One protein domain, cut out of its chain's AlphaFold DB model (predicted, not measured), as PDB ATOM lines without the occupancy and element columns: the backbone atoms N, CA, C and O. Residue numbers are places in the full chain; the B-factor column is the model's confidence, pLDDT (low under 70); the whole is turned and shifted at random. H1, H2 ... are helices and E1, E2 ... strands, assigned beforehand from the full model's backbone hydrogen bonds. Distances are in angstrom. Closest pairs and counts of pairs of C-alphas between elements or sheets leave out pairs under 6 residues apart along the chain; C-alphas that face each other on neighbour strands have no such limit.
ATOM      1  N   ASN A   3       3.736  38.149 -39.198       90.81
ATOM      2  CA  ASN A   3       2.847  38.946 -38.349       90.81
ATOM      3  C   ASN A   3       3.634  39.618 -37.216       90.81
ATOM      4  O   ASN A   3       4.296  38.923 -36.443       90.81
ATOM      5  N   VAL A   4       3.561  40.946 -37.096       91.88
ATOM      6  CA  VAL A   4       4.365  41.718 -36.132       91.88
ATOM      7  C   VAL A   4       3.573  42.868 -35.520       91.88
ATOM      8  O   VAL A   4       2.675  43.411 -36.150       91.88
ATOM      9  N   THR A   5       3.912  43.274 -34.297       90.75
ATOM     10  CA  THR A   5       3.460  44.564 -33.754       90.75
ATOM     11  C   THR A   5       4.301  45.701 -34.337       90.75
ATOM     12  O   THR A   5       5.396  45.463 -34.855       90.75
ATOM     13  N   ARG A   6       3.823  46.948 -34.231       86.75
ATOM     14  CA  ARG A   6       4.584  48.117 -34.703       86.75
ATOM     15  C   ARG A   6       5.942  48.244 -34.001       86.75
ATOM     16  O   ARG A   6       6.935  48.474 -34.678       86.75
ATOM     17  N   ASP A   7       6.007  48.014 -32.692       89.38
ATOM     18  CA  ASP A   7       7.273  48.080 -31.940       89.38
ATOM     19  C   ASP A   7       8.265  47.007 -32.392       89.38
ATOM     20  O   ASP A   7       9.450  47.267 -32.574       89.38
ATOM     21  N   LYS A   8       7.769  45.799 -32.675       91.25
ATOM     22  CA  LYS A   8       8.617  44.712 -33.165       91.25
ATOM     23  C   LYS A   8       9.116  44.964 -34.587       91.25
ATOM     24  O   LYS A   8      10.234  44.588 -34.922       91.25
ATOM     25  N   LEU A   9       8.307  45.630 -35.413       91.62
ATOM     26  CA  LEU A   9       8.739  46.103 -36.725       91.62
ATOM     27  C   LEU A   9       9.849  47.155 -36.596       91.62
ATOM     28  O   LEU A   9      10.833  47.068 -37.321       91.62
ATOM     29  N   ILE A  10       9.746  48.083 -35.640       92.31
ATOM     30  CA  ILE A  10      10.802  49.066 -35.344       92.31
ATOM     31  C   ILE A  10      12.120  48.356 -34.999       92.31
ATOM     32  O   ILE A  10      13.141  48.650 -35.617       92.31
ATOM     33  N   GLU A  11      12.100  47.362 -34.104       93.00
ATOM     34  CA  GLU A  11      13.298  46.571 -33.765       93.00
ATOM     35  C   GLU A  11      13.925  45.869 -34.985       93.00
ATOM     36  O   GLU A  11      15.148  45.733 -35.079       93.00
ATOM     37  N   PHE A  12      13.106  45.388 -35.926       92.81
ATOM     38  CA  PHE A  12      13.604  44.772 -37.157       92.81
ATOM     39  C   PHE A  12      14.204  45.799 -38.110       92.81
ATOM     40  O   PHE A  12      15.297  45.576 -38.631       92.81
ATOM     41  N   LEU A  13      13.543  46.942 -38.288       93.94
ATOM     42  CA  LEU A  13      14.035  48.028 -39.130       93.94
ATOM     43  C   LEU A  13      15.380  48.564 -38.635       93.94
ATOM     44  O   LEU A  13      16.241  48.866 -39.453       93.94
ATOM     45  N   GLU A  14      15.621  48.620 -37.323       94.75
ATOM     46  CA  GLU A  14      16.938  48.994 -36.789       94.75
ATOM     47  C   GLU A  14      18.051  48.032 -37.231       94.75
ATOM     48  O   GLU A  14      19.131  48.473 -37.631       94.75
ATOM     49  N   LYS A  15      17.786  46.721 -37.228       93.69
ATOM     50  CA  LYS A  15      18.746  45.710 -37.706       93.69
ATOM     51  C   LYS A  15      18.970  45.822 -39.212       93.69
ATOM     52  O   LYS A  15      20.110  45.749 -39.672       93.69
ATOM     53  N   HIS A  16      17.903  46.054 -39.971       93.50
ATOM     54  CA  HIS A  16      17.965  46.209 -41.425       93.50
ATOM     55  C   HIS A  16      18.672  47.498 -41.840       93.50
ATOM     56  O   HIS A  16      19.453  47.487 -42.785       93.50
ATOM     57  N   LEU A  17      18.514  48.583 -41.081       94.25
ATOM     58  CA  LEU A  17      19.284  49.817 -41.252       94.25
ATOM     59  C   LEU A  17      20.787  49.580 -41.090       94.25
ATOM     60  O   LEU A  17      21.588  50.137 -41.842       94.25
ATOM     61  N   MET A  18      21.192  48.763 -40.112       93.75
ATOM     62  CA  MET A  18      22.601  48.396 -39.948       93.75
ATOM     63  C   MET A  18      23.117  47.601 -41.150       93.75
ATOM     64  O   MET A  18      24.231  47.856 -41.608       93.75
ATOM     65  N   LEU A  19      22.309  46.672 -41.671       92.88
ATOM     66  CA  LEU A  19      22.645  45.895 -42.862       92.88
ATOM     67  C   LEU A  19      22.772  46.792 -44.100       92.88
ATOM     68  O   LEU A  19      23.813  46.769 -44.750       92.88
ATOM     69  N   ALA A  20      21.779  47.642 -44.368       93.62
ATOM     70  CA  ALA A  20      21.796  48.587 -45.481       93.62
ATOM     71  C   ALA A  20      23.051  49.472 -45.441       93.62
ATOM     72  O   ALA A  20      23.782  49.567 -46.421       93.62
ATOM     73  N   ARG A  21      23.399  50.027 -44.272       93.19
ATOM     74  CA  ARG A  21      24.627  50.827 -44.109       93.19
ATOM     75  C   ARG A  21      25.902  50.035 -44.386       93.19
ATOM     76  O   ARG A  21      26.816  50.568 -45.013       93.19
ATOM     77  N   LYS A  22      25.978  48.787 -43.913       93.75
ATOM     78  CA  LYS A  22      27.134  47.909 -44.137       93.75
ATOM     79  C   LYS A  22      27.347  47.644 -45.627       93.75
ATOM     80  O   LYS A  22      28.480  47.708 -46.095       93.75
ATOM     81  N   GLU A  23      26.261  47.418 -46.354       91.88
ATOM     82  CA  GLU A  23      26.281  47.131 -47.789       91.88
ATOM     83  C   GLU A  23      26.255  48.403 -48.663       91.88
ATOM     84  O   GLU A  23      26.254  48.315 -49.887       91.88
ATOM     85  N   ARG A  24      26.298  49.600 -48.048       91.94
ATOM     86  CA  ARG A  24      26.165  50.909 -48.723       91.94
ATOM     87  C   ARG A  24      24.888  51.019 -49.570       91.94
ATOM     88  O   ARG A  24      24.908  51.624 -50.638       91.94
ATOM     89  N   GLY A  25      23.813  50.415 -49.080       93.25
ATOM     90  CA  GLY A  25      22.483  50.443 -49.663       93.25
ATOM     91  C   GLY A  25      21.506  51.356 -48.933       93.25
ATOM     92  O   GLY A  25      21.835  51.997 -47.931       93.25
ATOM     93  N   GLU A  26      20.277  51.353 -49.429       94.44
ATOM     94  CA  GLU A  26      19.154  52.143 -48.941       94.44
ATOM     95  C   GLU A  26      18.047  51.217 -48.445       94.44
ATOM     96  O   GLU A  26      17.676  50.265 -49.125       94.44
ATOM     97  N   LEU A  27      17.528  51.489 -47.247       95.88
ATOM     98  CA  LEU A  27      16.364  50.789 -46.715       95.88
ATOM     99  C   LEU A  27      15.106  51.532 -47.154       95.88
ATOM    100  O   LEU A  27      14.930  52.703 -46.816       95.88
ATOM    101  N   VAL A  28      14.219  50.839 -47.850       95.25
ATOM    102  CA  VAL A  28      12.941  51.361 -48.321       95.25
ATOM    103  C   VAL A  28      11.818  50.570 -47.682       95.25
ATOM    104  O   VAL A  28      11.906  49.356 -47.496       95.25
ATOM    105  N   VAL A  29      10.775  51.289 -47.293       94.94
ATOM    106  CA  VAL A  29       9.586  50.732 -46.667       94.94
ATOM    107  C   VAL A  29       8.368  51.176 -47.459       94.94
ATOM    108  O   VAL A  29       8.106  52.373 -47.555       94.94
ATOM    109  N   LEU A  30       7.610  50.220 -47.980       94.38
ATOM    110  CA  LEU A  30       6.350  50.448 -48.683       94.38
ATOM    111  C   LEU A  30       5.193  50.033 -47.781       94.38
ATOM    112  O   LEU A  30       5.173  48.917 -47.265       94.38
ATOM    113  N   ASN A  31       4.206  50.907 -47.597       91.25
ATOM    114  CA  ASN A  31       2.912  50.481 -47.066       91.25
ATOM    115  C   ASN A  31       1.951  50.250 -48.233       91.25
ATOM    116  O   ASN A  31       1.460  51.205 -48.833       91.25
ATOM    117  N   THR A  32       1.615  48.990 -48.506       88.62
ATOM    118  CA  THR A  32       0.762  48.617 -49.648       88.62
ATOM    119  C   THR A  32      -0.658  49.164 -49.547       88.62
ATOM    120  O   THR A  32      -1.358  49.259 -50.546       88.62
ATOM    121  N   SER A  33      -1.103  49.558 -48.350       85.31
ATOM    122  CA  SER A  33      -2.414  50.186 -48.165       85.31
ATOM    123  C   SER A  33      -2.451  51.661 -48.562       85.31
ATOM    124  O   SER A  33      -3.544  52.213 -48.669       85.31
ATOM    125  N   GLN A  34      -1.292  52.308 -48.717       81.50
ATOM    126  CA  GLN A  34      -1.186  53.690 -49.203       81.50
ATOM    127  C   GLN A  34      -0.437  53.802 -50.533       81.50
ATOM    128  O   GLN A  34      -0.439  54.879 -51.112       81.50
ATOM    129  N   GLU A  35       0.164  52.707 -51.012       84.38
ATOM    130  CA  GLU A  35       0.940  52.653 -52.262       84.38
ATOM    131  C   GLU A  35       2.120  53.649 -52.292       84.38
ATOM    132  O   GLU A  35       2.632  53.984 -53.356       84.38
ATOM    133  N   ASP A  36       2.577  54.086 -51.112       86.38
ATOM    134  CA  ASP A  36       3.678  55.035 -50.934       86.38
ATOM    135  C   ASP A  36       4.944  54.336 -50.421       86.38
ATOM    136  O   ASP A  36       4.922  53.619 -49.408       86.38
ATOM    137  N   GLU A  37       6.067  54.626 -51.074       90.06
ATOM    138  CA  GLU A  37       7.404  54.190 -50.675       90.06
ATOM    139  C   GLU A  37       8.123  55.257 -49.845       90.06
ATOM    140  O   GLU A  37       8.134  56.448 -50.166       90.06
ATOM    141  N   TYR A  38       8.784  54.816 -48.779       93.62
ATOM    142  CA  TYR A  38       9.508  55.679 -47.857       93.62
ATOM    143  C   TYR A  38      10.947  55.199 -47.711       93.62
ATOM    144  O   TYR A  38      11.202  54.105 -47.208       93.62
ATOM    145  N   VAL A  39      11.904  56.052 -48.072       94.25
ATOM    146  CA  VAL A  39      13.322  55.810 -47.781       94.25
ATOM    147  C   VAL A  39      13.581  56.089 -46.298       94.25
ATOM    148  O   VAL A  39      13.352  57.195 -45.802       94.25
ATOM    149  N   ILE A  40      14.074  55.082 -45.580       95.12
ATOM    150  CA  ILE A  40      14.365  55.139 -44.148       95.12
ATOM    151  C   ILE A  40      15.883  55.245 -43.973       95.12
ATOM    152  O   ILE A  40      16.603  54.253 -44.048       95.12
ATOM    153  N   ALA A  41      16.399  56.448 -43.708       92.06
ATOM    154  CA  ALA A  41      17.832  56.659 -43.454       92.06
ATOM    155  C   ALA A  41      18.200  56.420 -41.976       92.06
ATOM    156  O   ALA A  41      19.340  56.086 -41.610       92.06
ATOM    157  N   ASN A  42      17.225  56.620 -41.091       93.62
ATOM    158  CA  ASN A  42      17.307  56.334 -39.669       93.62
ATOM    159  C   ASN A  42      15.929  55.942 -39.122       93.62
ATOM    160  O   ASN A  42      14.902  56.247 -39.718       93.62
ATOM    161  N   ILE A  43      15.892  55.315 -37.946       92.06
ATOM    162  CA  ILE A  43      14.646  54.755 -37.412       92.06
ATOM    163  C   ILE A  43      13.545  55.800 -37.162       92.06
ATOM    164  O   ILE A  43      12.363  55.479 -37.235       92.06
ATOM    165  N   LYS A  44      13.898  57.075 -36.937       91.56
ATOM    166  CA  LYS A  44      12.904  58.144 -36.743       91.56
ATOM    167  C   LYS A  44      12.124  58.439 -38.023       91.56
ATOM    168  O   LYS A  44      10.997  58.919 -37.930       91.56
ATOM    169  N   ASP A  45      12.678  58.129 -39.195       92.06
ATOM    170  CA  ASP A  45      11.968  58.279 -40.469       92.06
ATOM    171  C   ASP A  45      10.765  57.337 -40.557       92.06
ATOM    172  O   ASP A  45       9.772  57.688 -41.186       92.06
ATOM    173  N   PHE A  46      10.776  56.208 -39.837       89.94
ATOM    174  CA  PHE A  46       9.630  55.299 -39.791       89.94
ATOM    175  C   PHE A  46       8.375  55.936 -39.165       89.94
ATOM    176  O   PHE A  46       7.253  55.499 -39.415       89.94
ATOM    177  N   ALA A  47       8.521  57.015 -38.386       88.38
ATOM    178  CA  ALA A  47       7.377  57.790 -37.902       88.38
ATOM    179  C   ALA A  47       6.592  58.469 -39.039       88.38
ATOM    180  O   ALA A  47       5.416  58.775 -38.860       88.38
ATOM    181  N   LYS A  48       7.230  58.692 -40.197       88.62
ATOM    182  CA  LYS A  48       6.597  59.251 -41.397       88.62
ATOM    183  C   LYS A  48       5.779  58.214 -42.156       88.62
ATOM    184  O   LYS A  48       4.925  58.621 -42.923       88.62
ATOM    185  N   VAL A  49       6.025  56.918 -41.930       89.38
ATOM    186  CA  VAL A  49       5.277  55.830 -42.565       89.38
ATOM    187  C   VAL A  49       3.936  55.689 -41.838       89.38
ATOM    188  O   VAL A  49       3.901  55.203 -40.690       89.38
ATOM    189  N   PRO A  50       2.823  56.128 -42.455       87.44
ATOM    190  CA  PRO A  50       1.512  55.943 -41.866       87.44
ATOM    191  C   PRO A  50       1.234  54.444 -41.854       87.44
ATOM    192  O   PRO A  50       1.319  53.800 -42.891       87.44
ATOM    193  N   THR A  51       0.932  53.868 -40.692       87.31
ATOM    194  CA  THR A  51       0.492  52.470 -40.623       87.31
ATOM    195  C   THR A  51      -0.687  52.319 -39.679       87.31
ATOM    196  O   THR A  51      -0.807  53.048 -38.692       87.31
ATOM    197  N   LYS A  52      -1.561  51.359 -39.969       88.38
ATOM    198  CA  LYS A  52      -2.679  50.931 -39.121       88.38
ATOM    199  C   LYS A  52      -2.651  49.412 -38.937       88.38
ATOM    200  O   LYS A  52      -1.951  48.682 -39.636       88.38
ATOM    201  N   SER A  53      -3.416  48.926 -37.962       88.94
ATOM    202  CA  SER A  53      -3.571  47.486 -37.751       88.94
ATOM    203  C   SER A  53      -4.159  46.842 -39.002       88.94
ATOM    204  O   SER A  53      -5.179  47.297 -39.515       88.94
ATOM    205  N   GLY A  54      -3.552  45.749 -39.442       89.25
ATOM    206  CA  GLY A  54      -3.931  45.018 -40.643       89.25
ATOM    207  C   GLY A  54      -3.152  45.417 -41.893       89.25
ATOM    208  O   GLY A  54      -3.208  44.648 -42.852       89.25
ATOM    209  N   ASP A  55      -2.412  46.531 -41.869       91.12
ATOM    210  CA  ASP A  55      -1.580  46.947 -42.998       91.12
ATOM    211  C   ASP A  55      -0.485  45.927 -43.288       91.12
ATOM    212  O   ASP A  55       0.069  45.289 -42.381       91.12
ATOM    213  N   LEU A  56      -0.164  45.817 -44.572       92.69
ATOM    214  CA  LEU A  56       0.976  45.077 -45.073       92.69
ATOM    215  C   LEU A  56       2.073  46.080 -45.431       92.69
ATOM    216  O   LEU A  56       1.863  47.011 -46.207       92.69
ATOM    217  N   VAL A  57       3.231  45.883 -44.819       93.19
ATOM    218  CA  VAL A  57       4.419  46.702 -44.995       93.19
ATOM    219  C   VAL A  57       5.505  45.843 -45.616       93.19
ATOM    220  O   VAL A  57       5.863  44.800 -45.069       93.19
ATOM    221  N   GLU A  58       6.037  46.291 -46.737       94.69
ATOM    222  CA  GLU A  58       7.153  45.664 -47.429       94.69
ATOM    223  C   GLU A  58       8.427  46.425 -47.086       94.69
ATOM    224  O   GLU A  58       8.424  47.651 -46.956       94.69
ATOM    225  N   VAL A  59       9.509  45.689 -46.862       95.12
ATOM    226  CA  VAL A  59      10.808  46.243 -46.494       95.12
ATOM    227  C   VAL A  59      11.843  45.702 -47.460       95.12
ATOM    228  O   VAL A  59      12.097  44.495 -47.482       95.12
ATOM    229  N   THR A  60      12.476  46.609 -48.194       95.50
ATOM    230  CA  THR A  60      13.460  46.292 -49.228       95.50
ATOM    231  C   THR A  60      14.770  47.010 -48.931       95.50
ATOM    232  O   THR A  60      14.765  48.152 -48.468       95.50
ATOM    233  N   ILE A  61      15.907  46.350 -49.161       95.31
ATOM    234  CA  ILE A  61      17.218  47.012 -49.162       95.31
ATOM    235  C   ILE A  61      17.766  47.009 -50.584       95.31
ATOM    236  O   ILE A  61      18.069  45.941 -51.118       95.31
ATOM    237  N   TYR A  62      17.952  48.204 -51.140       93.06
ATOM    238  CA  TYR A  62      18.531  48.422 -52.463       93.06
ATOM    239  C   TYR A  62      20.033  48.685 -52.359       93.06
ATOM    240  O   TYR A  62      20.465  49.514 -51.559       93.06
ATOM    241  N   VAL A  63      20.848  48.027 -53.182       92.12
ATOM    242  CA  VAL A  63      22.283  48.306 -53.336       92.12
ATOM    243  C   VAL A  63      22.601  48.409 -54.818       92.12
ATOM    244  O   VAL A  63      22.567  47.406 -55.516       92.12
ATOM    245  N   LYS A  64      22.991  49.605 -55.285       81.88
ATOM    246  CA  LYS A  64      23.387  49.845 -56.689       81.88
ATOM    247  C   LYS A  64      22.392  49.244 -57.698       81.88
ATOM    248  O   LYS A  64      22.800  48.507 -58.588       81.88
ATOM    249  N   ASP A  65      21.113  49.556 -57.508       80.25
ATOM    250  CA  ASP A  65      19.993  49.122 -58.355       80.25
ATOM    251  C   ASP A  65      19.582  47.637 -58.234       80.25
ATOM    252  O   ASP A  65      18.655  47.220 -58.922       80.25
ATOM    253  N   ASP A  66      20.201  46.861 -57.334       85.25
ATOM    254  CA  ASP A  66      19.800  45.484 -57.006       85.25
ATOM    255  C   ASP A  66      19.125  45.378 -55.626       85.25
ATOM    256  O   ASP A  66      19.546  46.008 -54.649       85.25
ATOM    257  N   ASP A  67      18.138  44.488 -55.524       88.38
ATOM    258  CA  ASP A  67      17.460  44.142 -54.271       88.38
ATOM    259  C   ASP A  67      18.263  43.069 -53.533       88.38
ATOM    260  O   ASP A  67      18.279  41.896 -53.916       88.38
ATOM    261  N   ILE A  68      18.919  43.439 -52.435       89.25
ATOM    262  CA  ILE A  68      19.702  42.477 -51.639       89.25
ATOM    263  C   ILE A  68      18.901  41.867 -50.486       89.25
ATOM    264  O   ILE A  68      19.322  40.883 -49.875       89.25
ATOM    265  N   PHE A  69      17.759  42.467 -50.153       92.00
ATOM    266  CA  PHE A  69      16.873  42.015 -49.093       92.00
ATOM    267  C   PHE A  69      15.439  42.427 -49.404       92.00
ATOM    268  O   PHE A  69      15.206  43.577 -49.762       92.00
ATOM    269  N   TYR A  70      14.501  41.508 -49.186       92.94
ATOM    270  CA  TYR A  70      13.065  41.751 -49.273       92.94
ATOM    271  C   TYR A  70      12.351  40.941 -48.187       92.94
ATOM    272  O   TYR A  70      12.533  39.722 -48.089       92.94
ATOM    273  N   GLU A  71      11.537  41.600 -47.365       94.00
ATOM    274  CA  GLU A  71      10.664  40.923 -46.405       94.00
ATOM    275  C   GLU A  71       9.352  41.690 -46.191       94.00
ATOM    276  O   GLU A  71       9.323  42.915 -46.109       94.00
ATOM    277  N   GLU A  72       8.257  40.944 -46.047       93.94
ATOM    278  CA  GLU A  72       6.917  41.500 -45.846       93.94
ATOM    279  C   GLU A  72       6.423  41.269 -44.419       93.94
ATOM    280  O   GLU A  72       6.466  40.146 -43.887       93.94
ATOM    281  N   TYR A  73       5.818  42.303 -43.850       93.19
ATOM    282  CA  TYR A  73       5.311  42.328 -42.491       93.19
ATOM    283  C   TYR A  73       3.853  42.771 -42.455       93.19
ATOM    284  O   TYR A  73       3.499  43.836 -42.944       93.19
ATOM    285  N   LYS A  74       3.002  41.984 -41.805       92.44
ATOM    286  CA  LYS A  74       1.632  42.379 -41.492       92.44
ATOM    287  C   LYS A  74       1.574  42.935 -40.077       92.44
ATOM    288  O   LYS A  74       1.915  42.229 -39.123       92.44
ATOM    289  N   ILE A  75       1.121  44.175 -39.938       90.88
ATOM    290  CA  ILE A  75       1.019  44.840 -38.640       90.88
ATOM    291  C   ILE A  75      -0.218  44.326 -37.903       90.88
ATOM    292  O   ILE A  75      -1.340  44.433 -38.395       90.88
ATOM    293  N   LEU A  76      -0.021  43.777 -36.707       86.75
ATOM    294  CA  LEU A  76      -1.074  43.297 -35.820       86.75
ATOM    295  C   LEU A  76      -1.087  44.081 -34.507       86.75
ATOM    296  O   LEU A  76      -0.041  44.328 -33.907       86.75
TER     297      LEU A  76
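This is residues 3 to 76 of the 90 residues of an uncharacterized protein of Cetobacterium sp. 2A (UniProt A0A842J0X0). Picture a strongly twisted sheet of four antiparallel strands with the long helix H1 running along one face over its two inner strands, E1 and E3, while the short helix H2 packs by the edge strand E2 and the other face stays bare. This makes two layers, with H1 and H2 on one face of the sheet. The printed part has 74 residues, with two named helices and four named strands in the order H1, E1, E2, H2, E3, E4, and the sheet runs E2, E1, E3, E4; the class is mixed, helices and strands. It is compact, with a radius of gyration of the C-alphas of 11.4 A and spans of 32 by 22 by 20 A.

Start in the sheet with E1, residues 26 to 31, and E3, residues 56 to 63, antiparallel neighbours at 160 degrees; look for N 28 and O 60, 2.8 A apart. E2, residues 36 to 40, forms a hairpin with E1, where N 38 and O 29 are 2.8 A apart. E4, residues 66 to 75, forms a hairpin with E3, where N 59 and O 71 are 2.9 A apart; E4 bends by 51 degrees at residue 69. The edge strands E2 and E4 are apart. H1, residues 6 to 22, is on the sheet at a height of 8.8 A, over E1 and E3, and runs along the strands, at 5 degrees to E3 on the local plane; the closest C-alphas of H1 and E1 are those of Ala 20 and Glu 26, 5.6 A apart. H2, residues 43 to 48, is on the sheet too, and its closest C-alphas with E2 are those of Phe 46 and Ile 40, 6.4 A apart. With residues 10 to 17 alone, H1 touches H2 at a steep tilt of 57 degrees, opposite ways; the closest C-alphas, of Glu 14 and Ile 43, are 6.2 A apart. E2, H2 and E3 make a split strand-helix-strand unit, two strands running the same way with E1 between them, and its crossover is right-handed. In H1, 12 of 13 O i to N i+4 pairs are within hydrogen-bond range; in H2, 0 of 2 are, but 3 of 3 O i to N i+3 pairs are.

Find C-alpha 26 at (19.154, 52.143, -48.941), where E1 begins; it is 16.4 A long, E2 12.7 A and E3 23.1 A. E4 runs 26.3 A to C-alpha 75 at (1.019, 44.840, -38.640). H1 begins at C-alpha 6, at (4.584, 48.117, -34.703), and is 24.4 A long; H2 is 10.0 A.

Look at Ser 53 and Lys 64 for the two C-alphas farthest apart, 33.0 A. Residues 3 to 4 pair, parallel, with residues 74 to 75 of E4. The printed part has no cut and no long link. The mean pLDDT of the printed part is 91.3, and no printed residue is under 70.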